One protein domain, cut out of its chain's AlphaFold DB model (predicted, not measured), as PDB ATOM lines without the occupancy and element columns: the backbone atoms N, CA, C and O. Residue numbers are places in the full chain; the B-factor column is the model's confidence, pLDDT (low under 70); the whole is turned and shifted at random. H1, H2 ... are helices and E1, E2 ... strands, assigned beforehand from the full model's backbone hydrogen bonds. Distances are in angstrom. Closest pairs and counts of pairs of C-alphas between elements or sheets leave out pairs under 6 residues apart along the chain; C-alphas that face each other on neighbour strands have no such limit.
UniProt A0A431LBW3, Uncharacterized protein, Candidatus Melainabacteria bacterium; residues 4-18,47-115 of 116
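What this domain is: This is residues 4 to 18 and 47 to 115 of the 116 residues of an uncharacterized protein of Candidatus Melainabacteria bacterium (UniProt A0A431LBW3). A long meander of four strands, E2 to E5, with short E1 added beside E5, makes one strongly twisted sheet that folds back on itself: E1 and E5 partly face E3 and E2, with E4 as the hinge. The short helix H1 packs on this sheet near E3 and E5, and a long stretch after E5 leads to the small helix H2, which only grazes the sheet. The 84 printed residues run E1 H1 E2 E3 E4 E5 H2; the sheet order is E1 E5 E4 E3 E2, mixed, and the class is mixed, helices and strands. The whole is compact, with a radius of gyration of the C-alphas of 12.9 A and spans of 41 by 29 by 25 A.

Where its parts are: E1 is residues 4 to 7, from C-alpha 4 at (-3.694, 8.774, 34.911), and H1 residues 9 to 15, 10.3 A. E2 is residues 47 to 55, 24.0 A; E3 residues 61 to 70, 26.7 A; E4 residues 75 to 85, 30.7 A; E5 residues 89 to 97, 25.6 A. H2, residues 110 to 113, ends at C-alpha 113 (-13.175, -0.217, 35.980).

How they stand to each other: E1 is parallel to E5, with N 93 and O 6 2.9 A apart. Hairpin E4 and E5 has N 90 and O 84 at 2.8 A, hairpin E3 and E4 N 68 and O 76 at 2.8 A, and hairpin E2 and E3 N 54 and O 63 at 2.8 A. H1 is on the sheet; its closest C-alphas to E5 are Ala 11 and Leu 95, 7.0 A. In H1 every O i to N i+4 pair is within hydrogen-bond range; H2 is too short for one.

The domain as a whole: The farthest C-alphas, Asn 72 and Gly 87, are 40.8 A apart. Residues 19 to 46 are not printed, and C-alphas 18 and 47 are 11.0 A apart across the cut. The link E5 to H2 is long. No printed residue is under 70 in pLDDT.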
ATOM      1  N   PHE A   4      -4.296   9.533  33.816       91.31
ATOM      2  CA  PHE A   4      -3.694   8.774  34.911       91.31
ATOM      3  C   PHE A   4      -4.644   8.746  36.113       91.31
ATOM      4  O   PHE A   4      -4.708   9.712  36.874       91.31
ATOM      5  N   LYS A   5      -5.413   7.660  36.272       92.38
ATOM      6  CA  LYS A   5      -6.375   7.527  37.384       92.38
ATOM      7  C   LYS A   5      -5.663   7.224  38.706       92.38
ATOM      8  O   LYS A   5      -6.082   7.711  39.756       92.38
ATOM      9  N   GLY A   6      -4.559   6.477  38.649       93.81
ATOM     10  CA  GLY A   6      -3.742   6.164  39.820       93.81
ATOM     11  C   GLY A   6      -4.344   5.060  40.693       93.81
ATOM     12  O   GLY A   6      -5.000   4.145  40.198       93.81
ATOM     13  N   LEU A   7      -4.063   5.124  41.995       95.50
ATOM     14  CA  LEU A   7      -4.498   4.136  42.984       95.50
ATOM     15  C   LEU A   7      -5.992   4.237  43.312       95.50
ATOM     16  O   LEU A   7      -6.534   5.340  43.438       95.50
ATOM     17  N   ASN A   8      -6.618   3.089  43.594       94.12
ATOM     18  CA  ASN A   8      -7.965   3.051  44.162       94.12
ATOM     19  C   ASN A   8      -8.019   3.744  45.547       94.12
ATOM     20  O   ASN A   8      -6.999   4.057  46.180       94.12
ATOM     21  N   GLN A   9      -9.232   3.983  46.058       92.94
ATOM     22  CA  GLN A   9      -9.415   4.749  47.295       92.94
ATOM     23  C   GLN A   9      -8.716   4.107  48.506       92.94
ATOM     24  O   GLN A   9      -8.135   4.821  49.332       92.94
ATOM     25  N   TRP A  10      -8.762   2.777  48.624       94.50
ATOM     26  CA  TRP A  10      -8.146   2.057  49.737       94.50
ATOM     27  C   TRP A  10      -6.620   2.175  49.705       94.50
ATOM     28  O   TRP A  10      -6.007   2.556  50.705       94.50
ATOM     29  N   ALA A  11      -6.013   1.915  48.548       94.62
ATOM     30  CA  ALA A  11      -4.572   1.976  48.353       94.62
ATOM     31  C   ALA A  11      -4.047   3.394  48.587       94.62
ATOM     32  O   ALA A  11      -3.091   3.578  49.342       94.62
ATOM     33  N   ARG A  12      -4.746   4.411  48.067       94.56
ATOM     34  CA  ARG A  12      -4.412   5.820  48.309       94.56
ATOM     35  C   ARG A  12      -4.424   6.171  49.798       94.56
ATOM     36  O   ARG A  12      -3.518   6.847  50.280       94.56
ATOM     37  N   ARG A  13      -5.424   5.702  50.555       93.50
ATOM     38  CA  ARG A  13      -5.481   5.900  52.017       93.50
ATOM     39  C   ARG A  13      -4.346   5.174  52.739       93.50
ATOM     40  O   ARG A  13      -3.811   5.706  53.709       93.50
ATOM     41  N   LYS A  14      -3.977   3.975  52.280       92.75
ATOM     42  CA  LYS A  14      -2.902   3.170  52.869       92.75
ATOM     43  C   LYS A  14      -1.544   3.868  52.754       92.75
ATOM     44  O   LYS A  14      -0.829   3.927  53.752       92.75
ATOM     45  N   VAL A  15      -1.215   4.402  51.577       92.94
ATOM     46  CA  VAL A  15       0.103   5.007  51.295       92.94
ATOM     47  C   VAL A  15       0.221   6.465  51.752       92.94
ATOM     48  O   VAL A  15       1.319   6.928  52.026       92.94
ATOM     49  N   ASN A  16      -0.903   7.171  51.924       93.44
ATOM     50  CA  ASN A  16      -0.937   8.544  52.449       93.44
ATOM     51  C   ASN A  16      -1.215   8.605  53.959       93.44
ATOM     52  O   ASN A  16      -1.683   9.624  54.476       93.44
ATOM     53  N   ARG A  17      -0.987   7.506  54.689       89.94
ATOM     54  CA  ARG A  17      -1.240   7.468  56.129       89.94
ATOM     55  C   ARG A  17      -0.318   8.456  56.843       89.94
ATOM     56  O   ARG A  17       0.898   8.421  56.670       89.94
ATOM     57  N   THR A  18      -0.907   9.300  57.680       91.12
ATOM     58  CA  THR A  18      -0.188  10.235  58.551       91.12
ATOM     59  C   THR A  18      -0.489   9.929  60.014       91.12
ATOM     60  O   THR A  18      -1.518   9.327  60.333       91.12
ATOM     61  N   GLU A  47       7.602   6.371  53.640       94.44
ATOM     62  CA  GLU A  47       8.579   6.921  52.712       94.44
ATOM     63  C   GLU A  47       8.116   6.632  51.282       94.44
ATOM     64  O   GLU A  47       7.794   5.492  50.951       94.44
ATOM     65  N   LYS A  48       8.070   7.663  50.434       95.88
ATOM     66  CA  LYS A  48       7.614   7.579  49.043       95.88
ATOM     67  C   LYS A  48       8.763   7.945  48.110       95.88
ATOM     68  O   LYS A  48       9.313   9.038  48.226       95.88
ATOM     69  N   ARG A  49       9.079   7.076  47.149       97.00
ATOM     70  CA  ARG A  49      10.069   7.340  46.092       97.00
ATOM     71  C   ARG A  49       9.497   6.994  44.728       97.00
ATOM     72  O   ARG A  49       8.818   5.984  44.594       97.00
ATOM     73  N   VAL A  50       9.783   7.809  43.716       97.25
ATOM     74  CA  VAL A  50       9.519   7.432  42.320       97.25
ATOM     75  C   VAL A  50      10.511   6.338  41.940       97.25
ATOM     76  O   VAL A  50      11.706   6.496  42.183       97.25
ATOM     77  N   TYR A  51      10.028   5.233  41.377       94.88
ATOM     78  CA  TYR A  51      10.895   4.136  40.932       94.88
ATOM     79  C   TYR A  51      10.772   3.849  39.432       94.88
ATOM     80  O   TYR A  51      11.692   3.290  38.842       94.88
ATOM     81  N   SER A  52       9.653   4.223  38.808       95.81
ATOM     82  CA  SER A  52       9.428   4.035  37.377       95.81
ATOM     83  C   SER A  52       8.423   5.056  36.847       95.81
ATOM     84  O   SER A  52       7.837   5.820  37.612       95.81
ATOM     85  N   ARG A  53       8.225   5.081  35.528       96.31
ATOM     86  CA  ARG A  53       7.249   5.931  34.840       96.31
ATOM     87  C   ARG A  53       6.401   5.108  33.891       96.31
ATOM     88  O   ARG A  53       6.901   4.209  33.220       96.31
ATOM     89  N   VAL A  54       5.125   5.458  33.790       94.12
ATOM     90  CA  VAL A  54       4.205   4.859  32.824       94.12
ATOM     91  C   VAL A  54       4.387   5.542  31.477       94.12
ATOM     92  O   VAL A  54       4.203   6.756  31.355       94.12
ATOM     93  N   ARG A  55       4.737   4.761  30.453       91.69
ATOM     94  CA  ARG A  55       4.782   5.238  29.069       91.69
ATOM     95  C   ARG A  55       3.362   5.566  28.610       91.69
ATOM     96  O   ARG A  55       2.482   4.716  28.695       91.69
ATOM     97  N   ALA A  56       3.158   6.795  28.146       89.38
ATOM     98  CA  ALA A  56       1.881   7.228  27.582       89.38
ATOM     99  C   ALA A  56       1.780   6.877  26.089       89.38
ATOM    100  O   ALA A  56       2.788   6.593  25.435       89.38
ATOM    101  N   ARG A  57       0.557   6.924  25.544       89.12
ATOM    102  CA  ARG A  57       0.291   6.739  24.111       89.12
ATOM    103  C   ARG A  57       0.419   8.046  23.333       89.12
ATOM    104  O   ARG A  57       1.009   8.051  22.261       89.12
ATOM    105  N   TYR A  58      -0.130   9.140  23.858       88.06
ATOM    106  CA  TYR A  58      -0.179  10.447  23.189       88.06
ATOM    107  C   TYR A  58       0.720  11.502  23.853       88.06
ATOM    108  O   TYR A  58       0.809  12.632  23.378       88.06
ATOM    109  N   LYS A  59       1.385  11.153  24.957       87.56
ATOM    110  CA  LYS A  59       2.375  11.977  25.668       87.56
ATOM    111  C   LYS A  59       3.641  11.161  25.922       87.56
ATOM    112  O   LYS A  59       3.639   9.945  25.766       87.56
ATOM    113  N   LEU A  60       4.710  11.820  26.371       88.88
ATOM    114  CA  LEU A  60       5.956  11.133  26.725       88.88
ATOM    115  C   LEU A  60       5.760  10.175  27.917       88.88
ATOM    116  O   LEU A  60       6.179   9.020  27.866       88.88
ATOM    117  N   PHE A  61       5.059  10.630  28.962       92.19
ATOM    118  CA  PHE A  61       4.727   9.837  30.150       92.19
ATOM    119  C   PHE A  61       3.298  10.131  30.620       92.19
ATOM    120  O   PHE A  61       2.846  11.275  30.549       92.19
ATOM    121  N   ALA A  62       2.596   9.101  31.100       91.12
ATOM    122  CA  ALA A  62       1.260   9.232  31.687       91.12
ATOM    123  C   ALA A  62       1.326   9.618  33.172       91.12
ATOM    124  O   ALA A  62       0.492  10.386  33.643       91.12
ATOM    125  N   GLY A  63       2.325   9.110  33.899       93.31
ATOM    126  CA  GLY A  63       2.529   9.376  35.322       93.31
ATOM    127  C   GLY A  63       3.720   8.612  35.902       93.31
ATOM    128  O   GLY A  63       4.286   7.734  35.246       93.31
ATOM    129  N   ASP A  64       4.096   8.960  37.130       96.88
ATOM    130  CA  ASP A  64       5.135   8.271  37.900       96.88
ATOM    131  C   ASP A  64       4.537   7.088  38.681       96.88
ATOM    132  O   ASP A  64       3.427   7.178  39.208       96.88
ATOM    133  N   LEU A  65       5.303   6.002  38.791       97.19
ATOM    134  CA  LEU A  65       5.040   4.881  39.690       97.19
ATOM    135  C   LEU A  65       5.959   4.974  40.905       97.19
ATOM    136  O   LEU A  65       7.165   5.227  40.791       97.19
ATOM    137  N   HIS A  66       5.387   4.731  42.076       97.81
ATOM    138  CA  HIS A  66       6.062   4.911  43.349       97.81
ATOM    139  C   HIS A  66       6.316   3.597  44.082       97.81
ATOM    140  O   HIS A  66       5.526   2.656  44.038       97.81
ATOM    141  N   ARG A  67       7.438   3.564  44.798       97.75
ATOM    142  CA  ARG A  67       7.736   2.589  45.839       97.75
ATOM    143  C   ARG A  67       7.499   3.249  47.191       97.75
ATOM    144  O   ARG A  67       7.903   4.393  47.422       97.75
ATOM    145  N   TYR A  68       6.854   2.505  48.073       97.25
ATOM    146  CA  TYR A  68       6.493   2.912  49.418       97.25
ATOM    147  C   TYR A  68       7.175   2.016  50.439       97.25
ATOM    148  O   TYR A  68       7.006   0.801  50.383       97.25
ATOM    149  N   THR A  69       7.859   2.614  51.409       96.12
ATOM    150  CA  THR A  69       8.359   1.909  52.596       96.12
ATOM    151  C   THR A  69       7.513   2.328  53.791       96.12
ATOM    152  O   THR A  69       7.507   3.495  54.188       96.12
ATOM    153  N   LEU A  70       6.738   1.394  54.340       93.12
ATOM    154  CA  LEU A  70       5.899   1.631  55.513       93.12
ATOM    155  C   LEU A  70       6.746   1.627  56.796       93.12
ATOM    156  O   LEU A  70       7.789   0.984  56.860       93.12
ATOM    157  N   ALA A  71       6.252   2.266  57.859       88.25
ATOM    158  CA  ALA A  71       6.935   2.322  59.159       88.25
ATOM    159  C   ALA A  71       7.277   0.949  59.784       88.25
ATOM    160  O   ALA A  71       8.156   0.868  60.632       88.25
ATOM    161  N   ASN A  72       6.591  -0.126  59.385       88.25
ATOM    162  CA  ASN A  72       6.875  -1.497  59.824       88.25
ATOM    163  C   ASN A  72       7.872  -2.239  58.906       88.25
ATOM    164  O   ASN A  72       7.979  -3.457  58.996       88.25
ATOM    165  N   GLY A  73       8.524  -1.541  57.973       91.44
ATOM    166  CA  GLY A  73       9.459  -2.115  57.001       91.44
ATOM    167  C   GLY A  73       8.803  -2.769  55.782       91.44
ATOM    168  O   GLY A  73       9.507  -3.168  54.862       91.44
ATOM    169  N   THR A  74       7.469  -2.870  55.721       94.12
ATOM    170  CA  THR A  74       6.792  -3.411  54.535       94.12
ATOM    171  C   THR A  74       7.017  -2.500  53.329       94.12
ATOM    172  O   THR A  74       6.706  -1.308  53.389       94.12
ATOM    173  N   VAL A  75       7.487  -3.079  52.224       96.19
ATOM    174  CA  VAL A  75       7.662  -2.383  50.946       96.19
ATOM    175  C   VAL A  75       6.506  -2.713  50.005       96.19
ATOM    176  O   VAL A  75       6.151  -3.880  49.836       96.19
ATOM    177  N   LEU A  76       5.925  -1.679  49.398       97.31
ATOM    178  CA  LEU A  76       4.869  -1.780  48.392       97.31
ATOM    179  C   LEU A  76       5.267  -1.006  47.134       97.31
ATOM    180  O   LEU A  76       5.831   0.081  47.233       97.31
ATOM    181  N   GLU A  77       4.930  -1.522  45.962       98.19
ATOM    182  CA  GLU A  77       5.186  -0.874  44.674       98.19
ATOM    183  C   GLU A  77       3.895  -0.657  43.901       98.19
ATOM    184  O   GLU A  77       3.040  -1.541  43.840       98.19
ATOM    185  N   GLU A  78       3.769   0.509  43.282       98.12
ATOM    186  CA  GLU A  78       2.730   0.787  42.299       98.12
ATOM    187  C   GLU A  78       3.012   0.069  40.984       98.12
ATOM    188  O   GLU A  78       4.123   0.136  40.480       98.12
ATOM    189  N   TYR A  79       2.007  -0.547  40.371       97.38
ATOM    190  CA  TYR A  79       2.109  -1.086  39.015       97.38
ATOM    191  C   TYR A  79       0.828  -0.809  38.229       97.38
ATOM    192  O   TYR A  79      -0.241  -0.636  38.815       97.38
ATOM    193  N   VAL A  80       0.934  -0.757  36.898       96.38
ATOM    194  CA  VAL A  80      -0.237  -0.640  36.022       96.38
ATOM    195  C   VAL A  80      -0.998  -1.959  36.071       96.38
ATOM    196  O   VAL A  80      -0.474  -2.979  35.631       96.38
ATOM    197  N   GLN A  81      -2.206  -1.930  36.629       95.50
ATOM    198  CA  GLN A  81      -3.101  -3.081  36.638       95.50
ATOM    199  C   GLN A  81      -3.789  -3.219  35.280       95.50
ATOM    200  O   GLN A  81      -3.770  -4.297  34.705       95.50
ATOM    201  N   GLU A  82      -4.387  -2.129  34.794       93.12
ATOM    202  CA  GLU A  82      -5.243  -2.127  33.607       93.12
ATOM    203  C   GLU A  82      -5.147  -0.780  32.878       93.12
ATOM    204  O   GLU A  82      -4.946   0.267  33.513       93.12
ATOM    205  N   VAL A  83      -5.306  -0.800  31.551       93.44
ATOM    206  CA  VAL A  83      -5.392   0.409  30.722       93.44
ATOM    207  C   VAL A  83      -6.700   0.382  29.938       93.44
ATOM    208  O   VAL A  83      -6.811  -0.292  28.920       93.44
ATOM    209  N   MET A  84      -7.684   1.148  30.404       90.38
ATOM    210  CA  MET A  84      -9.018   1.220  29.795       90.38
ATOM    211  C   MET A  84      -9.064   2.261  28.668       90.38
ATOM    212  O   MET A  84      -8.376   3.278  28.743       90.38
ATOM    213  N   GLU A  85      -9.918   2.069  27.662       88.06
ATOM    214  CA  GLU A  85     -10.190   3.078  26.628       88.06
ATOM    215  C   GLU A  85     -11.485   3.841  26.933       88.06
ATOM    216  O   GLU A  85     -12.577   3.292  26.828       88.06
ATOM    217  N   SER A  86     -11.367   5.123  27.287       79.62
ATOM    218  CA  SER A  86     -12.509   6.003  27.581       79.62
ATOM    219  C   SER A  86     -12.186   7.431  27.125       79.62
ATOM    220  O   SER A  86     -11.586   8.228  27.849       79.62
ATOM    221  N   GLY A  87     -12.438   7.732  25.842       80.31
ATOM    222  CA  GLY A  87     -11.952   8.973  25.201       80.31
ATOM    223  C   GLY A  87     -10.411   9.078  25.127       80.31
ATOM    224  O   GLY A  87      -9.842  10.156  24.895       80.31
ATOM    225  N   GLY A  88      -9.727   7.955  25.361       87.00
ATOM    226  CA  GLY A  88      -8.278   7.793  25.462       87.00
ATOM    227  C   GLY A  88      -7.875   6.805  26.571       87.00
ATOM    228  O   GLY A  88      -8.722   6.415  27.380       87.00
ATOM    229  N   PRO A  89      -6.585   6.429  26.642       91.06
ATOM    230  CA  PRO A  89      -6.089   5.440  27.589       91.06
ATOM    231  C   PRO A  89      -6.138   5.968  29.026       91.06
ATOM    232  O   PRO A  89      -5.627   7.053  29.327       91.06
ATOM    233  N   CYS A  90      -6.731   5.170  29.906       93.25
ATOM    234  CA  CYS A  90      -6.907   5.420  31.330       93.25
ATOM    235  C   CYS A  90      -6.097   4.408  32.143       93.25
ATOM    236  O   CYS A  90      -6.463   3.238  32.229       93.25
ATOM    237  N   TYR A  91      -5.005   4.859  32.760       94.62
ATOM    238  CA  TYR A  91      -4.071   4.000  33.491       94.62
ATOM    239  C   TYR A  91      -4.526   3.821  34.945       94.62
ATOM    240  O   TYR A  91      -4.467   4.767  35.745       94.62
ATOM    241  N   CYS A  92      -4.966   2.607  35.281       95.38
ATOM    242  CA  CYS A  92      -5.391   2.209  36.622       95.38
ATOM    243  C   CYS A  92      -4.237   1.502  37.341       95.38
ATOM    244  O   CYS A  92      -3.668   0.535  36.833       95.38
ATOM    245  N   ILE A  93      -3.866   2.005  38.518       97.50
ATOM    246  CA  ILE A  93      -2.684   1.557  39.261       97.50
ATOM    247  C   ILE A  93      -3.116   0.773  40.501       97.50
ATOM    248  O   ILE A  93      -4.051   1.174  41.198       97.50
ATOM    249  N   ALA A  94      -2.400  -0.307  40.803       97.75
ATOM    250  CA  ALA A  94      -2.561  -1.098  42.020       97.75
ATOM    251  C   ALA A  94      -1.227  -1.242  42.765       97.75
ATOM    252  O   ALA A  94      -0.180  -0.809  42.287       97.75
ATOM    253  N   LEU A  95      -1.267  -1.836  43.959       97.94
ATOM    254  CA  LEU A  95      -0.088  -2.106  44.777       97.94
ATOM    255  C   LEU A  95       0.283  -3.584  44.710       97.94
ATOM    256  O   LEU A  95      -0.582  -4.460  44.769       97.94
ATOM    257  N   ARG A  96       1.578  -3.865  44.670       98.06
ATOM    258  CA  ARG A  96       2.156  -5.196  44.882       98.06
ATOM    259  C   ARG A  96       3.197  -5.143  45.992       98.06
ATOM    260  O   ARG A  96       3.724  -4.072  46.291       98.06
ATOM    261  N   ASP A  97       3.456  -6.270  46.635       96.62
ATOM    262  CA  ASP A  97       4.530  -6.377  47.620       96.62
ATOM    263  C   ASP A  97       5.915  -6.483  46.956       96.62
ATOM    264  O   ASP A  97       6.050  -6.515  45.731       96.62
ATOM    265  N   GLN A  98       6.959  -6.547  47.780       93.31
ATOM    266  CA  GLN A  98       8.350  -6.704  47.340       93.31
ATOM    267  C   GLN A  98       8.628  -7.991  46.540       93.31
ATOM    268  O   GLN A  98       9.654  -8.079  45.872       93.31
ATOM    269  N   HIS A  99       7.740  -8.987  46.610       94.50
ATOM    270  CA  HIS A  99       7.828 -10.238  45.854       94.50
ATOM    271  C   HIS A  99       7.002 -10.182  44.559       94.50
ATOM    272  O   HIS A  99       6.894 -11.176  43.847       94.50
ATOM    273  N   GLY A 100       6.409  -9.026  44.248       94.44
ATOM    274  CA  GLY A 100       5.575  -8.820  43.073       94.44
ATOM    275  C   GLY A 100       4.141  -9.324  43.229       94.44
ATOM    276  O   GLY A 100       3.378  -9.252  42.265       94.44
ATOM    277  N   LYS A 101       3.730  -9.796  44.415       97.31
ATOM    278  CA  LYS A 101       2.368 -10.289  44.636       97.31
ATOM    279  C   LYS A 101       1.397  -9.114  44.799       97.31
ATOM    280  O   LYS A 101       1.637  -8.248  45.645       97.31
ATOM    281  N   PRO A 102       0.279  -9.072  44.053       97.12
ATOM    282  CA  PRO A 102      -0.710  -8.012  44.201       97.12
ATOM    283  C   PRO A 102      -1.299  -7.953  45.612       97.12
ATOM    284  O   PRO A 102      -1.637  -8.977  46.207       97.12
ATOM    285  N   VAL A 103      -1.489  -6.739  46.127       96.81
ATOM    286  CA  VAL A 103      -2.231  -6.489  47.362       96.81
ATOM    287  C   VAL A 103      -3.724  -6.473  47.019       96.81
ATOM    288  O   VAL A 103      -4.170  -5.515  46.385       96.81
ATOM    289  N   PRO A 104      -4.543  -7.451  47.459       96.06
ATOM    290  CA  PRO A 104      -5.897  -7.626  46.923       96.06
ATOM    291  C   PRO A 104      -6.798  -6.396  47.070       96.06
ATOM    292  O   PRO A 104      -7.502  -6.020  46.144       96.06
ATOM    293  N   LYS A 105      -6.717  -5.694  48.207       95.50
ATOM    294  CA  LYS A 105      -7.524  -4.486  48.463       95.50
ATOM    295  C   LYS A 105      -7.120  -3.270  47.620       95.50
ATOM    296  O   LYS A 105      -7.828  -2.267  47.623       95.50
ATOM    297  N   SER A 106      -5.966  -3.324  46.957       96.25
ATOM    298  CA  SER A 106      -5.499  -2.258  46.066       96.25
ATOM    299  C   SER A 106      -5.947  -2.432  44.621       96.25
ATOM    300  O   SER A 106      -5.781  -1.498  43.842       96.25
ATOM    301  N   LEU A 107      -6.486  -3.606  44.277       96.38
ATOM    302  CA  LEU A 107      -6.965  -3.882  42.935       96.38
ATOM    303  C   LEU A 107      -8.217  -3.055  42.649       96.38
ATOM    304  O   LEU A 107      -9.080  -2.893  43.514       96.38
ATOM    305  N   TRP A 108      -8.303  -2.546  41.429       93.69
ATOM    306  CA  TRP A 108      -9.539  -2.028  40.864       93.69
ATOM    307  C   TRP A 108     -10.444  -3.210  40.531       93.69
ATOM    308  O   TRP A 108     -10.018  -4.131  39.834       93.69
ATOM    309  N   SER A 109     -11.662  -3.203  41.059       91.00
ATOM    310  CA  SER A 109     -12.684  -4.192  40.708       91.00
ATOM    311  C   SER A 109     -13.282  -3.910  39.330       91.00
ATOM    312  O   SER A 109     -13.302  -2.762  38.892       91.00
ATOM    313  N   ASP A 110     -13.864  -4.922  38.683       87.00
ATOM    314  CA  ASP A 110     -14.536  -4.760  37.382       87.00
ATOM    315  C   ASP A 110     -15.610  -3.669  37.417       87.00
ATOM    316  O   ASP A 110     -15.768  -2.896  36.476       87.00
ATOM    317  N   ARG A 111     -16.316  -3.547  38.548       83.81
ATOM    318  CA  ARG A 111     -17.306  -2.489  38.764       83.81
ATOM    319  C   ARG A 111     -16.677  -1.095  38.795       83.81
ATOM    320  O   ARG A 111     -17.280  -0.153  38.295       83.81
ATOM    321  N   GLU A 112     -15.508  -0.950  39.413       82.00
ATOM    322  CA  GLU A 112     -14.782   0.323  39.437       82.00
ATOM    323  C   GLU A 112     -14.183   0.643  38.066       82.00
ATOM    324  O   GLU A 112     -14.228   1.796  37.651       82.00
ATOM    325  N   LEU A 113     -13.688  -0.365  37.343       81.88
ATOM    326  CA  LEU A 113     -13.175  -0.217  35.980       81.88
ATOM    327  C   LEU A 113     -14.282   0.159  34.986       81.88
ATOM    328  O   LEU A 113     -14.063   0.996  34.121       81.88
ATOM    329  N   ALA A 114     -15.491  -0.384  35.138       75.69
ATOM    330  CA  ALA A 114     -16.643  -0.024  34.309       75.69
ATOM    331  C   ALA A 114     -17.146   1.420  34.531       75.69
ATOM    332  O   ALA A 114     -17.926   1.922  33.727       75.69
ATOM    333  N   ALA A 115     -16.720   2.085  35.610       73.38
ATOM    334  CA  ALA A 115     -17.106   3.457  35.947       73.38
ATOM    335  C   ALA A 115     -16.030   4.513  35.602       73.38
ATOM    336  O   ALA A 115     -16.186   5.678  35.979       73.38
TER     337      ALA A 115